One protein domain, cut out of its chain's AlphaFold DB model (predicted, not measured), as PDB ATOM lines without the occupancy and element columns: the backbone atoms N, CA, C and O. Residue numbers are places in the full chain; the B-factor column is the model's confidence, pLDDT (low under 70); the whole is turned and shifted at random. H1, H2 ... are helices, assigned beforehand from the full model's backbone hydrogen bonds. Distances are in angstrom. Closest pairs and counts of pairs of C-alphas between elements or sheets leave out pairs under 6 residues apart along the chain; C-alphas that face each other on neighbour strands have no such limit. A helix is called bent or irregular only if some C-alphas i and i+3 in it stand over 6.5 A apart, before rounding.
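AT A GLANCE: This is residues 104 to 183 of the 294 residues of an uncharacterized protein of Ramlibacter sp. B156 (UniProt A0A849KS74). One long helix, H1, runs through the middle, and the chain then wraps round it as a horseshoe: H2 at the turn, H3 folding back, H4 across near the beginning of H1, and H5 packed slantwise on H1. H6, reached by a long link, packs beside H3 and runs the same way. The printed part has 80 residues with six named helices, H1 to H6 in order, and no named strand; its class is all helix. The whole is compact, with a radius of gyration of the C-alphas of 11.8 A and spans of 31 by 29 by 18 A.

IN THESE COORDINATES: Find C-alpha 104 at (5.638, -17.775, -30.085); from there H1 runs through residues 104 to 121, 25.7 A from first to last C-alpha. Next come H2, residues 125 to 128, 5.1 A, and H3, residues 130 to 139, 14.3 A. Look then for H4, residues 141 to 146, 8.4 A, and for H5, residues 148 to 160, 18.7 A, which ends at C-alpha 160 at (26.984, -15.959, -17.327). H6, residues 172 to 182, covers 14.4 A and ends at C-alpha 182 at (13.086, -26.828, -37.860). H6 is irregular, but only just: C-alphas 177 and 180 are 6.7 A apart.

HOW THE PARTS SIT: Begin with H1, the hub, which touches three other helices. With residues 118 to 120 alone it touches H2 only at the corner; the closest C-alphas, of Arg 119 and Ala 126, are 4.3 A apart. H3 is close to H1 but not clearly touching, 7.2 A between the C-alphas of Phe 115 and Tyr 133, at a shallow tilt of 26 degrees, opposite ways. Residues 105 to 109 alone of H1 touch H4, about perpendicular at 77 degrees, closest at the C-alphas of Lys 105 and Val 143, 6.5 A. Residues 109 to 117 alone of H1 touch H5, at a steep tilt of 48 degrees, the same way, closest at the C-alphas of Ala 113 and Val 155, 5.1 A. Farther out, H6 touches H3 at a shallow tilt of 27 degrees, the same way, closest at the C-alphas of Trp 136 and Ser 182, 4.3 A. H1 and H6 are apart, and so are H3 and H5. In H1, H3, H4 and H5 every O i to N i+4 pair is within hydrogen-bond range, in H6 5 of 7 are, and H2 is too short for such a pair.

THE WHOLE: Look at Arg 160 and Arg 183 for the two C-alphas farthest apart, 30.9 A. The printed part, residues 104 to 183, has no cut. The link from H5 to H6, 11 residues, is long; the other four are tight. The mean pLDDT of the printed part is 93.2, and one residue, Thr 164, is under 70.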
ATOM      1  N   ARG A 104       4.973 -16.981 -29.036       88.44
ATOM      2  CA  ARG A 104       5.638 -17.775 -30.085       88.44
ATOM      3  C   ARG A 104       6.992 -17.220 -30.469       88.44
ATOM      4  O   ARG A 104       7.958 -17.964 -30.591       88.44
ATOM      5  N   LYS A 105       7.078 -15.899 -30.606       92.62
ATOM      6  CA  LYS A 105       8.352 -15.223 -30.852       92.62
ATOM      7  C   LYS A 105       9.314 -15.436 -29.676       92.62
ATOM      8  O   LYS A 105      10.493 -15.672 -29.909       92.62
ATOM      9  N   ARG A 106       8.828 -15.430 -28.426       93.88
ATOM     10  CA  ARG A 106       9.657 -15.751 -27.246       93.88
ATOM     11  C   ARG A 106      10.176 -17.187 -27.273       93.88
ATOM     12  O   ARG A 106      11.360 -17.364 -27.016       93.88
ATOM     13  N   ASP A 107       9.339 -18.162 -27.627       92.44
ATOM     14  CA  ASP A 107       9.753 -19.568 -27.744       92.44
ATOM     15  C   ASP A 107      10.867 -19.717 -28.796       92.44
ATOM     16  O   ASP A 107      11.913 -20.303 -28.520       92.44
ATOM     17  N   VAL A 108      10.703 -19.088 -29.969       94.81
ATOM     18  CA  VAL A 108      11.729 -19.060 -31.027       94.81
ATOM     19  C   VAL A 108      13.043 -18.457 -30.522       94.81
ATOM     20  O   VAL A 108      14.117 -18.987 -30.809       94.81
ATOM     21  N   LEU A 109      12.986 -17.359 -29.763       95.62
ATOM     22  CA  LEU A 109      14.183 -16.713 -29.214       95.62
ATOM     23  C   LEU A 109      14.861 -17.556 -28.133       95.62
ATOM     24  O   LEU A 109      16.088 -17.563 -28.068       95.62
ATOM     25  N   GLU A 110      14.092 -18.262 -27.305       94.38
ATOM     26  CA  GLU A 110      14.621 -19.151 -26.268       94.38
ATOM     27  C   GLU A 110      15.363 -20.342 -26.886       94.38
ATOM     28  O   GLU A 110      16.542 -20.549 -26.602       94.38
ATOM     29  N   LEU A 111      14.715 -21.054 -27.813       95.25
ATOM     30  CA  LEU A 111      15.318 -22.168 -28.552       95.25
ATOM     31  C   LEU A 111      16.542 -21.722 -29.361       95.25
ATOM     32  O   LEU A 111      17.569 -22.401 -29.357       95.25
ATOM     33  N   SER A 112      16.474 -20.552 -30.004       96.69
ATOM     34  CA  SER A 112      17.623 -19.986 -30.723       96.69
ATOM     35  C   SER A 112      18.788 -19.699 -29.775       96.69
ATOM     36  O   SER A 112      19.916 -20.073 -30.074       96.69
ATOM     37  N   ALA A 113      18.536 -19.085 -28.614       95.69
ATOM     38  CA  ALA A 113      19.583 -18.813 -27.632       95.69
ATOM     39  C   ALA A 113      20.216 -20.107 -27.098       95.69
ATOM     40  O   ALA A 113      21.436 -20.172 -26.931       95.69
ATOM     41  N   GLN A 114      19.404 -21.146 -26.878       95.12
ATOM     42  CA  GLN A 114      19.884 -22.461 -26.467       95.12
ATOM     43  C   GLN A 114      20.759 -23.109 -27.550       95.12
ATOM     44  O   GLN A 114      21.827 -23.621 -27.221       95.12
ATOM     45  N   PHE A 115      20.376 -23.026 -28.830       96.00
ATOM     46  CA  PHE A 115      21.213 -23.487 -29.944       96.00
ATOM     47  C   PHE A 115      22.573 -22.795 -29.968       96.00
ATOM     48  O   PHE A 115      23.594 -23.477 -29.997       96.00
ATOM     49  N   GLU A 116      22.601 -21.459 -29.932       96.25
ATOM     50  CA  GLU A 116      23.852 -20.683 -29.954       96.25
ATOM     51  C   GLU A 116      24.778 -21.082 -28.802       96.25
ATOM     52  O   GLU A 116      25.992 -21.206 -28.970       96.25
ATOM     53  N   ARG A 117      24.198 -21.312 -27.621       94.19
ATOM     54  CA  ARG A 117      24.945 -21.733 -26.441       94.19
ATOM     55  C   ARG A 117      25.471 -23.158 -26.578       94.19
ATOM     56  O   ARG A 117      26.666 -23.363 -26.421       94.19
ATOM     57  N   CYS A 118      24.621 -24.127 -26.919       95.31
ATOM     58  CA  CYS A 118      25.047 -25.514 -27.113       95.31
ATOM     59  C   CYS A 118      26.130 -25.627 -28.190       95.31
ATOM     60  O   CYS A 118      27.116 -26.327 -27.999       95.31
ATOM     61  N   ARG A 119      25.994 -24.895 -29.301       96.31
ATOM     62  CA  ARG A 119      26.999 -24.878 -30.373       96.31
ATOM     63  C   ARG A 119      28.333 -24.276 -29.933       96.31
ATOM     64  O   ARG A 119      29.364 -24.699 -30.443       96.31
ATOM     65  N   ALA A 120      28.321 -23.302 -29.026       95.50
ATOM     66  CA  ALA A 120      29.538 -22.671 -28.525       95.50
ATOM     67  C   ALA A 120      30.214 -23.457 -27.391       95.50
ATOM     68  O   ALA A 120      31.439 -23.512 -27.342       95.50
ATOM     69  N   ASP A 121      29.421 -24.052 -26.497       93.62
ATOM     70  CA  ASP A 121      29.903 -24.525 -25.197       93.62
ATOM     71  C   ASP A 121      29.948 -26.065 -25.088       93.62
ATOM     72  O   ASP A 121      30.665 -26.591 -24.238       93.62
ATOM     73  N   ALA A 122      29.198 -26.810 -25.916       94.75
ATOM     74  CA  ALA A 122      29.166 -28.276 -25.875       94.75
ATOM     75  C   ALA A 122      30.084 -28.896 -26.957       94.75
ATOM     76  O   ALA A 122      29.835 -28.713 -28.157       94.75
ATOM     77  N   PRO A 123      31.125 -29.665 -26.575       95.94
ATOM     78  CA  PRO A 123      32.051 -30.283 -27.526       95.94
ATOM     79  C   PRO A 123      31.344 -31.149 -28.580       95.94
ATOM     80  O   PRO A 123      30.511 -31.992 -28.254       95.94
ATOM     81  N   GLY A 124      31.674 -30.937 -29.859       96.25
ATOM     82  CA  GLY A 124      31.110 -31.681 -30.996       96.25
ATOM     83  C   GLY A 124      29.659 -31.334 -31.362       96.25
ATOM     84  O   GLY A 124      29.161 -31.789 -32.390       96.25
ATOM     85  N   PHE A 125      28.963 -30.505 -30.576       97.12
ATOM     86  CA  PHE A 125      27.554 -30.197 -30.825       97.12
ATOM     87  C   PHE A 125      27.346 -29.334 -32.076       97.12
ATOM     88  O   PHE A 125      26.363 -29.513 -32.796       97.12
ATOM     89  N   ALA A 126      28.262 -28.406 -32.369       97.94
ATOM     90  CA  ALA A 126      28.174 -27.550 -33.553       97.94
ATOM     91  C   ALA A 126      28.127 -28.350 -34.865       97.94
ATOM     92  O   ALA A 126      27.329 -28.031 -35.744       97.94
ATOM     93  N   GLU A 127      28.928 -29.410 -34.966       98.00
ATOM     94  CA  GLU A 127      28.955 -30.297 -36.130       98.00
ATOM     95  C   GLU A 127      27.664 -31.120 -36.220       98.00
ATOM     96  O   GLU A 127      26.958 -31.055 -37.224       98.00
ATOM     97  N   LYS A 128      27.271 -31.789 -35.126       97.56
ATOM     98  CA  LYS A 128      26.050 -32.618 -35.068       97.56
ATOM     99  C   LYS A 128      24.759 -31.845 -35.338       97.56
ATOM    100  O   LYS A 128      23.810 -32.385 -35.893       97.56
ATOM    101  N   SER A 129      24.700 -30.585 -34.912       97.75
ATOM    102  CA  SER A 129      23.509 -29.737 -35.037       97.75
ATOM    103  C   SER A 129      23.454 -28.925 -36.329       97.75
ATOM    104  O   SER A 129      22.482 -28.198 -36.517       97.75
ATOM    105  N   GLN A 130      24.475 -28.993 -37.191       98.00
ATOM    106  CA  GLN A 130      24.651 -28.075 -38.321       98.00
ATOM    107  C   GLN A 130      23.410 -27.990 -39.220       98.00
ATOM    108  O   GLN A 130      22.931 -26.889 -39.489       98.00
ATOM    109  N   GLU A 131      22.866 -29.133 -39.643       97.06
ATOM    110  CA  GLU A 131      21.709 -29.186 -40.546       97.06
ATOM    111  C   GLU A 131      20.429 -28.669 -39.878       97.06
ATOM    112  O   GLU A 131      19.749 -27.795 -40.419       97.06
ATOM    113  N   VAL A 132      20.135 -29.147 -38.663       96.69
ATOM    114  CA  VAL A 132      18.945 -28.740 -37.895       96.69
ATOM    115  C   VAL A 132      18.984 -27.241 -37.594       96.69
ATOM    116  O   VAL A 132      18.001 -26.533 -37.799       96.69
ATOM    117  N   TYR A 133      20.136 -26.731 -37.156       97.31
ATOM    118  CA  TYR A 133      20.316 -25.319 -36.839       97.31
ATOM    119  C   TYR A 133      20.217 -24.428 -38.086       97.31
ATOM    120  O   TYR A 133      19.604 -23.363 -38.023       97.31
ATOM    121  N   ALA A 134      20.763 -24.856 -39.231       97.50
ATOM    122  CA  ALA A 134      20.618 -24.125 -40.488       97.50
ATOM    123  C   ALA A 134      19.144 -24.028 -40.918       97.50
ATOM    124  O   ALA A 134      18.668 -22.930 -41.217       97.50
ATOM    125  N   ALA A 135      18.406 -25.142 -40.870       95.94
ATOM    126  CA  ALA A 135      16.974 -25.172 -41.172       95.94
ATOM    127  C   ALA A 135      16.167 -24.278 -40.212       95.94
ATOM    128  O   ALA A 135      15.368 -23.449 -40.653       95.94
ATOM    129  N   TRP A 136      16.449 -24.362 -38.908       96.62
ATOM    130  CA  TRP A 136      15.848 -23.512 -37.878       96.62
ATOM    131  C   TRP A 136      16.080 -22.019 -38.147       96.62
ATOM    132  O   TRP A 136      15.138 -21.222 -38.161       96.62
ATOM    133  N   ARG A 137      17.336 -21.628 -38.406       97.12
ATOM    134  CA  ARG A 137      17.727 -20.242 -38.715       97.12
ATOM    135  C   ARG A 137      17.038 -19.725 -39.969       97.12
ATOM    136  O   ARG A 137      16.586 -18.585 -39.967       97.12
ATOM    137  N   GLN A 138      16.966 -20.539 -41.021       96.19
ATOM    138  CA  GLN A 138      16.306 -20.169 -42.269       96.19
ATOM    139  C   GLN A 138      14.810 -19.941 -42.050       96.19
ATOM    140  O   GLN A 138      14.285 -18.896 -42.437       96.19
ATOM    141  N   ARG A 139      14.132 -20.882 -41.384       93.81
ATOM    142  CA  ARG A 139      12.699 -20.795 -41.093       93.81
ATOM    143  C   ARG A 139      12.355 -19.561 -40.263       93.81
ATOM    144  O   ARG A 139      11.402 -18.847 -40.565       93.81
ATOM    145  N   HIS A 140      13.132 -19.301 -39.218       96.19
ATOM    146  CA  HIS A 140      12.850 -18.237 -38.259       96.19
ATOM    147  C   HIS A 140      13.639 -16.948 -38.520       96.19
ATOM    148  O   HIS A 140      13.691 -16.079 -37.649       96.19
ATOM    149  N   ALA A 141      14.212 -16.784 -39.718       96.75
ATOM    150  CA  ALA A 141      15.070 -15.652 -40.069       96.75
ATOM    151  C   ALA A 141      14.412 -14.293 -39.790       96.75
ATOM    152  O   ALA A 141      15.060 -13.406 -39.238       96.75
ATOM    153  N   ALA A 142      13.118 -14.145 -40.101       95.19
ATOM    154  CA  ALA A 142      12.377 -12.909 -39.855       95.19
ATOM    155  C   ALA A 142      12.300 -12.566 -38.358       95.19
ATOM    156  O   ALA A 142      12.663 -11.461 -37.968       95.19
ATOM    157  N   VAL A 143      11.905 -13.525 -37.510       95.38
ATOM    158  CA  VAL A 143      11.808 -13.329 -36.049       95.38
ATOM    159  C   VAL A 143      13.188 -13.086 -35.447       95.38
ATOM    160  O   VAL A 143      13.361 -12.190 -34.626       95.38
ATOM    161  N   ILE A 144      14.190 -13.860 -35.858       97.00
ATOM    162  CA  ILE A 144      15.547 -13.713 -35.336       97.00
ATOM    163  C   ILE A 144      16.133 -12.351 -35.728       97.00
ATOM    164  O   ILE A 144      16.714 -11.681 -34.880       97.00
ATOM    165  N   SER A 145      15.924 -11.904 -36.969       96.00
ATOM    166  CA  SER A 145      16.357 -10.580 -37.421       96.00
ATOM    167  C   SER A 145      15.624  -9.455 -36.688       96.00
ATOM    168  O   SER A 145      16.264  -8.495 -36.264       96.00
ATOM    169  N   GLU A 146      14.305  -9.571 -36.514       94.94
ATOM    170  CA  GLU A 146      13.473  -8.586 -35.807       94.94
ATOM    171  C   GLU A 146      13.916  -8.418 -34.342       94.94
ATOM    172  O   GLU A 146      13.994  -7.300 -33.840       94.94
ATOM    173  N   TYR A 147      14.282  -9.512 -33.663       95.75
ATOM    174  CA  TYR A 147      14.621  -9.519 -32.233       95.75
ATOM    175  C   TYR A 147      16.097  -9.842 -31.939       95.75
ATOM    176  O   TYR A 147      16.434 -10.310 -30.845       95.75
ATOM    177  N   GLN A 148      17.008  -9.554 -32.874       96.06
ATOM    178  CA  GLN A 148      18.425  -9.932 -32.774       96.06
ATOM    179  C   GLN A 148      19.096  -9.407 -31.491       96.06
ATOM    180  O   GLN A 148      19.859 -10.128 -30.844       96.06
ATOM    181  N   LYS A 149      18.789  -8.169 -31.066       95.00
ATOM    182  CA  LYS A 149      19.311  -7.590 -29.810       95.00
ATOM    183  C   LYS A 149      18.915  -8.427 -28.584       95.00
ATOM    184  O   LYS A 149      19.762  -8.704 -27.731       95.00
ATOM    185  N   GLN A 150      17.650  -8.851 -28.506       95.06
ATOM    186  CA  GLN A 150      17.128  -9.655 -27.395       95.06
ATOM    187  C   GLN A 150      17.725 -11.068 -27.400       95.06
ATOM    188  O   GLN A 150      18.116 -11.568 -26.346       95.06
ATOM    189  N   LEU A 151      17.876 -11.679 -28.582       95.50
ATOM    190  CA  LEU A 151      18.559 -12.964 -28.740       95.50
ATOM    191  C   LEU A 151      19.997 -12.900 -28.203       95.50
ATOM    192  O   LEU A 151      20.378 -13.697 -27.348       95.50
ATOM    193  N   MET A 152      20.782 -11.903 -28.624       95.69
ATOM    194  CA  MET A 152      22.165 -11.736 -28.154       95.69
ATOM    195  C   MET A 152      22.256 -11.438 -26.652       95.69
ATOM    196  O   MET A 152      23.238 -11.801 -26.002       95.69
ATOM    197  N   ALA A 153      21.256 -10.766 -26.072       94.06
ATOM    198  CA  ALA A 153      21.168 -10.589 -24.625       94.06
ATOM    199  C   ALA A 153      20.931 -11.929 -23.904       94.06
ATOM    200  O   ALA A 153      21.644 -12.219 -22.945       94.06
ATOM    201  N   LYS A 154      20.019 -12.775 -24.405       94.19
ATOM    202  CA  LYS A 154      19.760 -14.122 -23.864       94.19
ATOM    203  C   LYS A 154      20.981 -15.034 -23.946       94.19
ATOM    204  O   LYS A 154      21.317 -15.674 -22.955       94.19
ATOM    205  N   VAL A 155      21.690 -15.043 -25.076       94.50
ATOM    206  CA  VAL A 155      22.925 -15.834 -25.238       94.50
ATOM    207  C   VAL A 155      23.981 -15.417 -24.210       94.50
ATOM    208  O   VAL A 155      24.569 -16.268 -23.543       94.50
ATOM    209  N   ARG A 156      24.194 -14.106 -24.024       93.94
ATOM    210  CA  ARG A 156      25.132 -13.590 -23.012       93.94
ATOM    211  C   ARG A 156      24.705 -13.949 -21.588       93.94
ATOM    212  O   ARG A 156      25.549 -14.378 -20.811       93.94
ATOM    213  N   ALA A 157      23.421 -13.802 -21.262       91.75
ATOM    214  CA  ALA A 157      22.880 -14.169 -19.954       91.75
ATOM    215  C   ALA A 157      23.066 -15.670 -19.661       91.75
ATOM    216  O   ALA A 157      23.567 -16.039 -18.602       91.75
ATOM    217  N   GLY A 158      22.774 -16.538 -20.637       89.25
ATOM    218  CA  GLY A 158      22.994 -17.981 -20.524       89.25
ATOM    219  C   GLY A 158      24.462 -18.354 -20.280       89.25
ATOM    220  O   GLY A 158      24.738 -19.236 -19.472       89.25
ATOM    221  N   ARG A 159      25.414 -17.646 -20.907       89.44
ATOM    222  CA  ARG A 159      26.860 -17.853 -20.681       89.44
ATOM    223  C   ARG A 159      27.349 -17.385 -19.312       89.44
ATOM    224  O   ARG A 159      28.317 -17.937 -18.803       89.44
ATOM    225  N   ARG A 160      26.692 -16.392 -18.706       91.25
ATOM    226  CA  ARG A 160      26.984 -15.959 -17.327       91.25
ATOM    227  C   ARG A 160      26.405 -16.891 -16.263       91.25
ATOM    228  O   ARG A 160      26.726 -16.730 -15.094       91.25
ATOM    229  N   GLY A 161      25.569 -17.853 -16.659       86.50
ATOM    230  CA  GLY A 161      24.839 -18.709 -15.727       86.50
ATOM    231  C   GLY A 161      23.563 -18.070 -15.171       86.50
ATOM    232  O   GLY A 161      22.953 -18.658 -14.288       86.50
ATOM    233  N   ASP A 162      23.121 -16.923 -15.707       83.62
ATOM    234  CA  ASP A 162      21.885 -16.243 -15.276       83.62
ATOM    235  C   ASP A 162      20.633 -17.090 -15.604       83.62
ATOM    236  O   ASP A 162      19.605 -16.994 -14.939       83.62
ATOM    237  N   VAL A 163      20.720 -17.929 -16.646       76.12
ATOM    238  CA  VAL A 163      19.675 -18.873 -17.073       76.12
ATOM    239  C   VAL A 163      20.312 -20.253 -17.232       76.12
ATOM    240  O   VAL A 163      20.925 -20.570 -18.256       76.12
ATOM    241  N   THR A 164      20.208 -21.085 -16.199       60.66
ATOM    242  CA  THR A 164      20.812 -22.421 -16.164       60.66
ATOM    243  C   THR A 164      19.951 -23.448 -16.894       60.66
ATOM    244  O   THR A 164      19.322 -24.300 -16.270       60.66
ATOM    245  N   LEU A 165      19.954 -23.427 -18.226       73.62
ATOM    246  CA  LEU A 165      19.744 -24.682 -18.957       73.62
ATOM    247  C   LEU A 165      21.057 -25.472 -18.879       73.62
ATOM    248  O   LEU A 165      22.094 -24.945 -19.296       73.62
ATOM    249  N   PRO A 166      21.087 -26.670 -18.279       82.38
ATOM    250  CA  PRO A 166      22.328 -27.415 -18.158       82.38
ATOM    251  C   PRO A 166      22.808 -27.868 -19.543       82.38
ATOM    252  O   PRO A 166      22.007 -28.258 -20.391       82.38
ATOM    253  N   LEU A 167      24.127 -27.840 -19.776       84.44
ATOM    254  CA  LEU A 167      24.728 -28.326 -21.032       84.44
ATOM    255  C   LEU A 167      24.429 -29.811 -21.284       84.44
ATOM    256  O   LEU A 167      24.504 -30.267 -22.419       84.44
ATOM    257  N   SER A 168      24.017 -30.552 -20.250       86.19
ATOM    258  CA  SER A 168      23.492 -31.914 -20.372       86.19
ATOM    259  C   SER A 168      22.217 -32.013 -21.215       86.19
ATOM    260  O   SER A 168      21.813 -33.122 -21.540       86.19
ATOM    261  N   LEU A 169      21.575 -30.893 -21.567       89.81
ATOM    262  CA  LEU A 169      20.467 -30.847 -22.525       89.81
ATOM    263  C   LEU A 169      20.939 -30.695 -23.977       89.81
ATOM    264  O   LEU A 169      20.130 -30.836 -24.885       89.81
ATOM    265  N   CYS A 170      22.223 -30.424 -24.227       94.69
ATOM    266  CA  CYS A 170      22.795 -30.336 -25.572       94.69
ATOM    267  C   CYS A 170      23.072 -31.744 -26.132       94.69
ATOM    268  O   CYS A 170      24.213 -32.112 -26.408       94.69
ATOM    269  N   THR A 171      22.024 -32.559 -26.250       95.75
ATOM    270  CA  THR A 171      22.099 -33.967 -26.662       95.75
ATOM    271  C   THR A 171      21.511 -34.181 -28.054       95.75
ATOM    272  O   THR A 171      20.795 -33.339 -28.596       95.75
ATOM    273  N   GLU A 172      21.784 -35.347 -28.641       95.50
ATOM    274  CA  GLU A 172      21.118 -35.772 -29.880       95.50
ATOM    275  C   GLU A 172      19.611 -35.970 -29.688       95.50
ATOM    276  O   GLU A 172      18.838 -35.727 -30.608       95.50
ATOM    277  N   GLU A 173      19.171 -36.364 -28.492       94.56
ATOM    278  CA  GLU A 173      17.748 -36.472 -28.165       94.56
ATOM    279  C   GLU A 173      17.056 -35.104 -28.215       94.56
ATOM    280  O   GLU A 173      15.984 -34.973 -28.807       94.56
ATOM    281  N   TRP A 174      17.704 -34.064 -27.684       94.31
ATOM    282  CA  TRP A 174      17.209 -32.694 -27.800       94.31
ATOM    283  C   TRP A 174      17.124 -32.243 -29.265       94.31
ATOM    284  O   TRP A 174      16.103 -31.689 -29.675       94.31
ATOM    285  N   LEU A 175      18.133 -32.565 -30.087       95.50
ATOM    286  CA  LEU A 175      18.088 -32.303 -31.531       95.50
ATOM    287  C   LEU A 175      16.928 -33.025 -32.223       95.50
ATOM    288  O   LEU A 175      16.239 -32.398 -33.022       95.50
ATOM    289  N   ARG A 176      16.650 -34.292 -31.885       93.94
ATOM    290  CA  ARG A 176      15.487 -35.029 -32.418       93.94
ATOM    291  C   ARG A 176      14.160 -34.374 -32.037       93.94
ATOM    292  O   ARG A 176      13.213 -34.424 -32.814       93.94
ATOM    293  N   GLY A 177      14.085 -33.737 -30.868       91.69
ATOM    294  CA  GLY A 177      12.919 -32.949 -30.463       91.69
ATOM    295  C   GLY A 177      12.738 -31.663 -31.279       91.69
ATOM    296  O   GLY A 177      11.608 -31.247 -31.528       91.69
ATOM    297  N   ILE A 178      13.835 -31.045 -31.726       92.81
ATOM    298  CA  ILE A 178      13.817 -29.777 -32.474       92.81
ATOM    299  C   ILE A 178      13.779 -29.976 -33.986       92.81
ATOM    300  O   ILE A 178      13.310 -29.102 -34.711       92.81
ATOM    301  N   GLU A 179      14.243 -31.111 -34.494       93.06
ATOM    302  CA  GLU A 179      14.250 -31.386 -35.926       93.06
ATOM    303  C   GLU A 179      12.856 -31.196 -36.558       93.06
ATOM    304  O   GLU A 179      12.768 -30.450 -37.537       93.06
ATOM    305  N   PRO A 180      11.743 -31.712 -35.989       89.62
ATOM    306  CA  PRO A 180      10.407 -31.385 -36.480       89.62
ATOM    307  C   PRO A 180      10.139 -29.877 -36.463       89.62
ATOM    308  O   PRO A 180       9.626 -29.337 -37.440       89.62
ATOM    309  N   LEU A 181      10.565 -29.186 -35.399       90.44
ATOM    310  CA  LEU A 181      10.420 -27.738 -35.232       90.44
ATOM    311  C   LEU A 181      11.268 -26.902 -36.200       90.44
ATOM    312  O   LEU A 181      11.066 -25.699 -36.321       90.44
ATOM    313  N   SER A 182      12.208 -27.515 -36.909       90.69
ATOM    314  CA  SER A 182      13.086 -26.828 -37.860       90.69
ATOM    315  C   SER A 182      12.591 -26.953 -39.303       90.69
ATOM    316  O   SER A 182      13.031 -26.206 -40.174       90.69
ATOM    317  N   ARG A 183      11.660 -27.877 -39.570       91.31
ATOM    318  CA  ARG A 183      11.097 -28.118 -40.906       91.31
ATOM    319  C   ARG A 183      10.055 -27.063 -41.264       91.31
ATOM    320  O   ARG A 183       9.311 -26.605 -40.406       91.31
TER     321      ARG A 183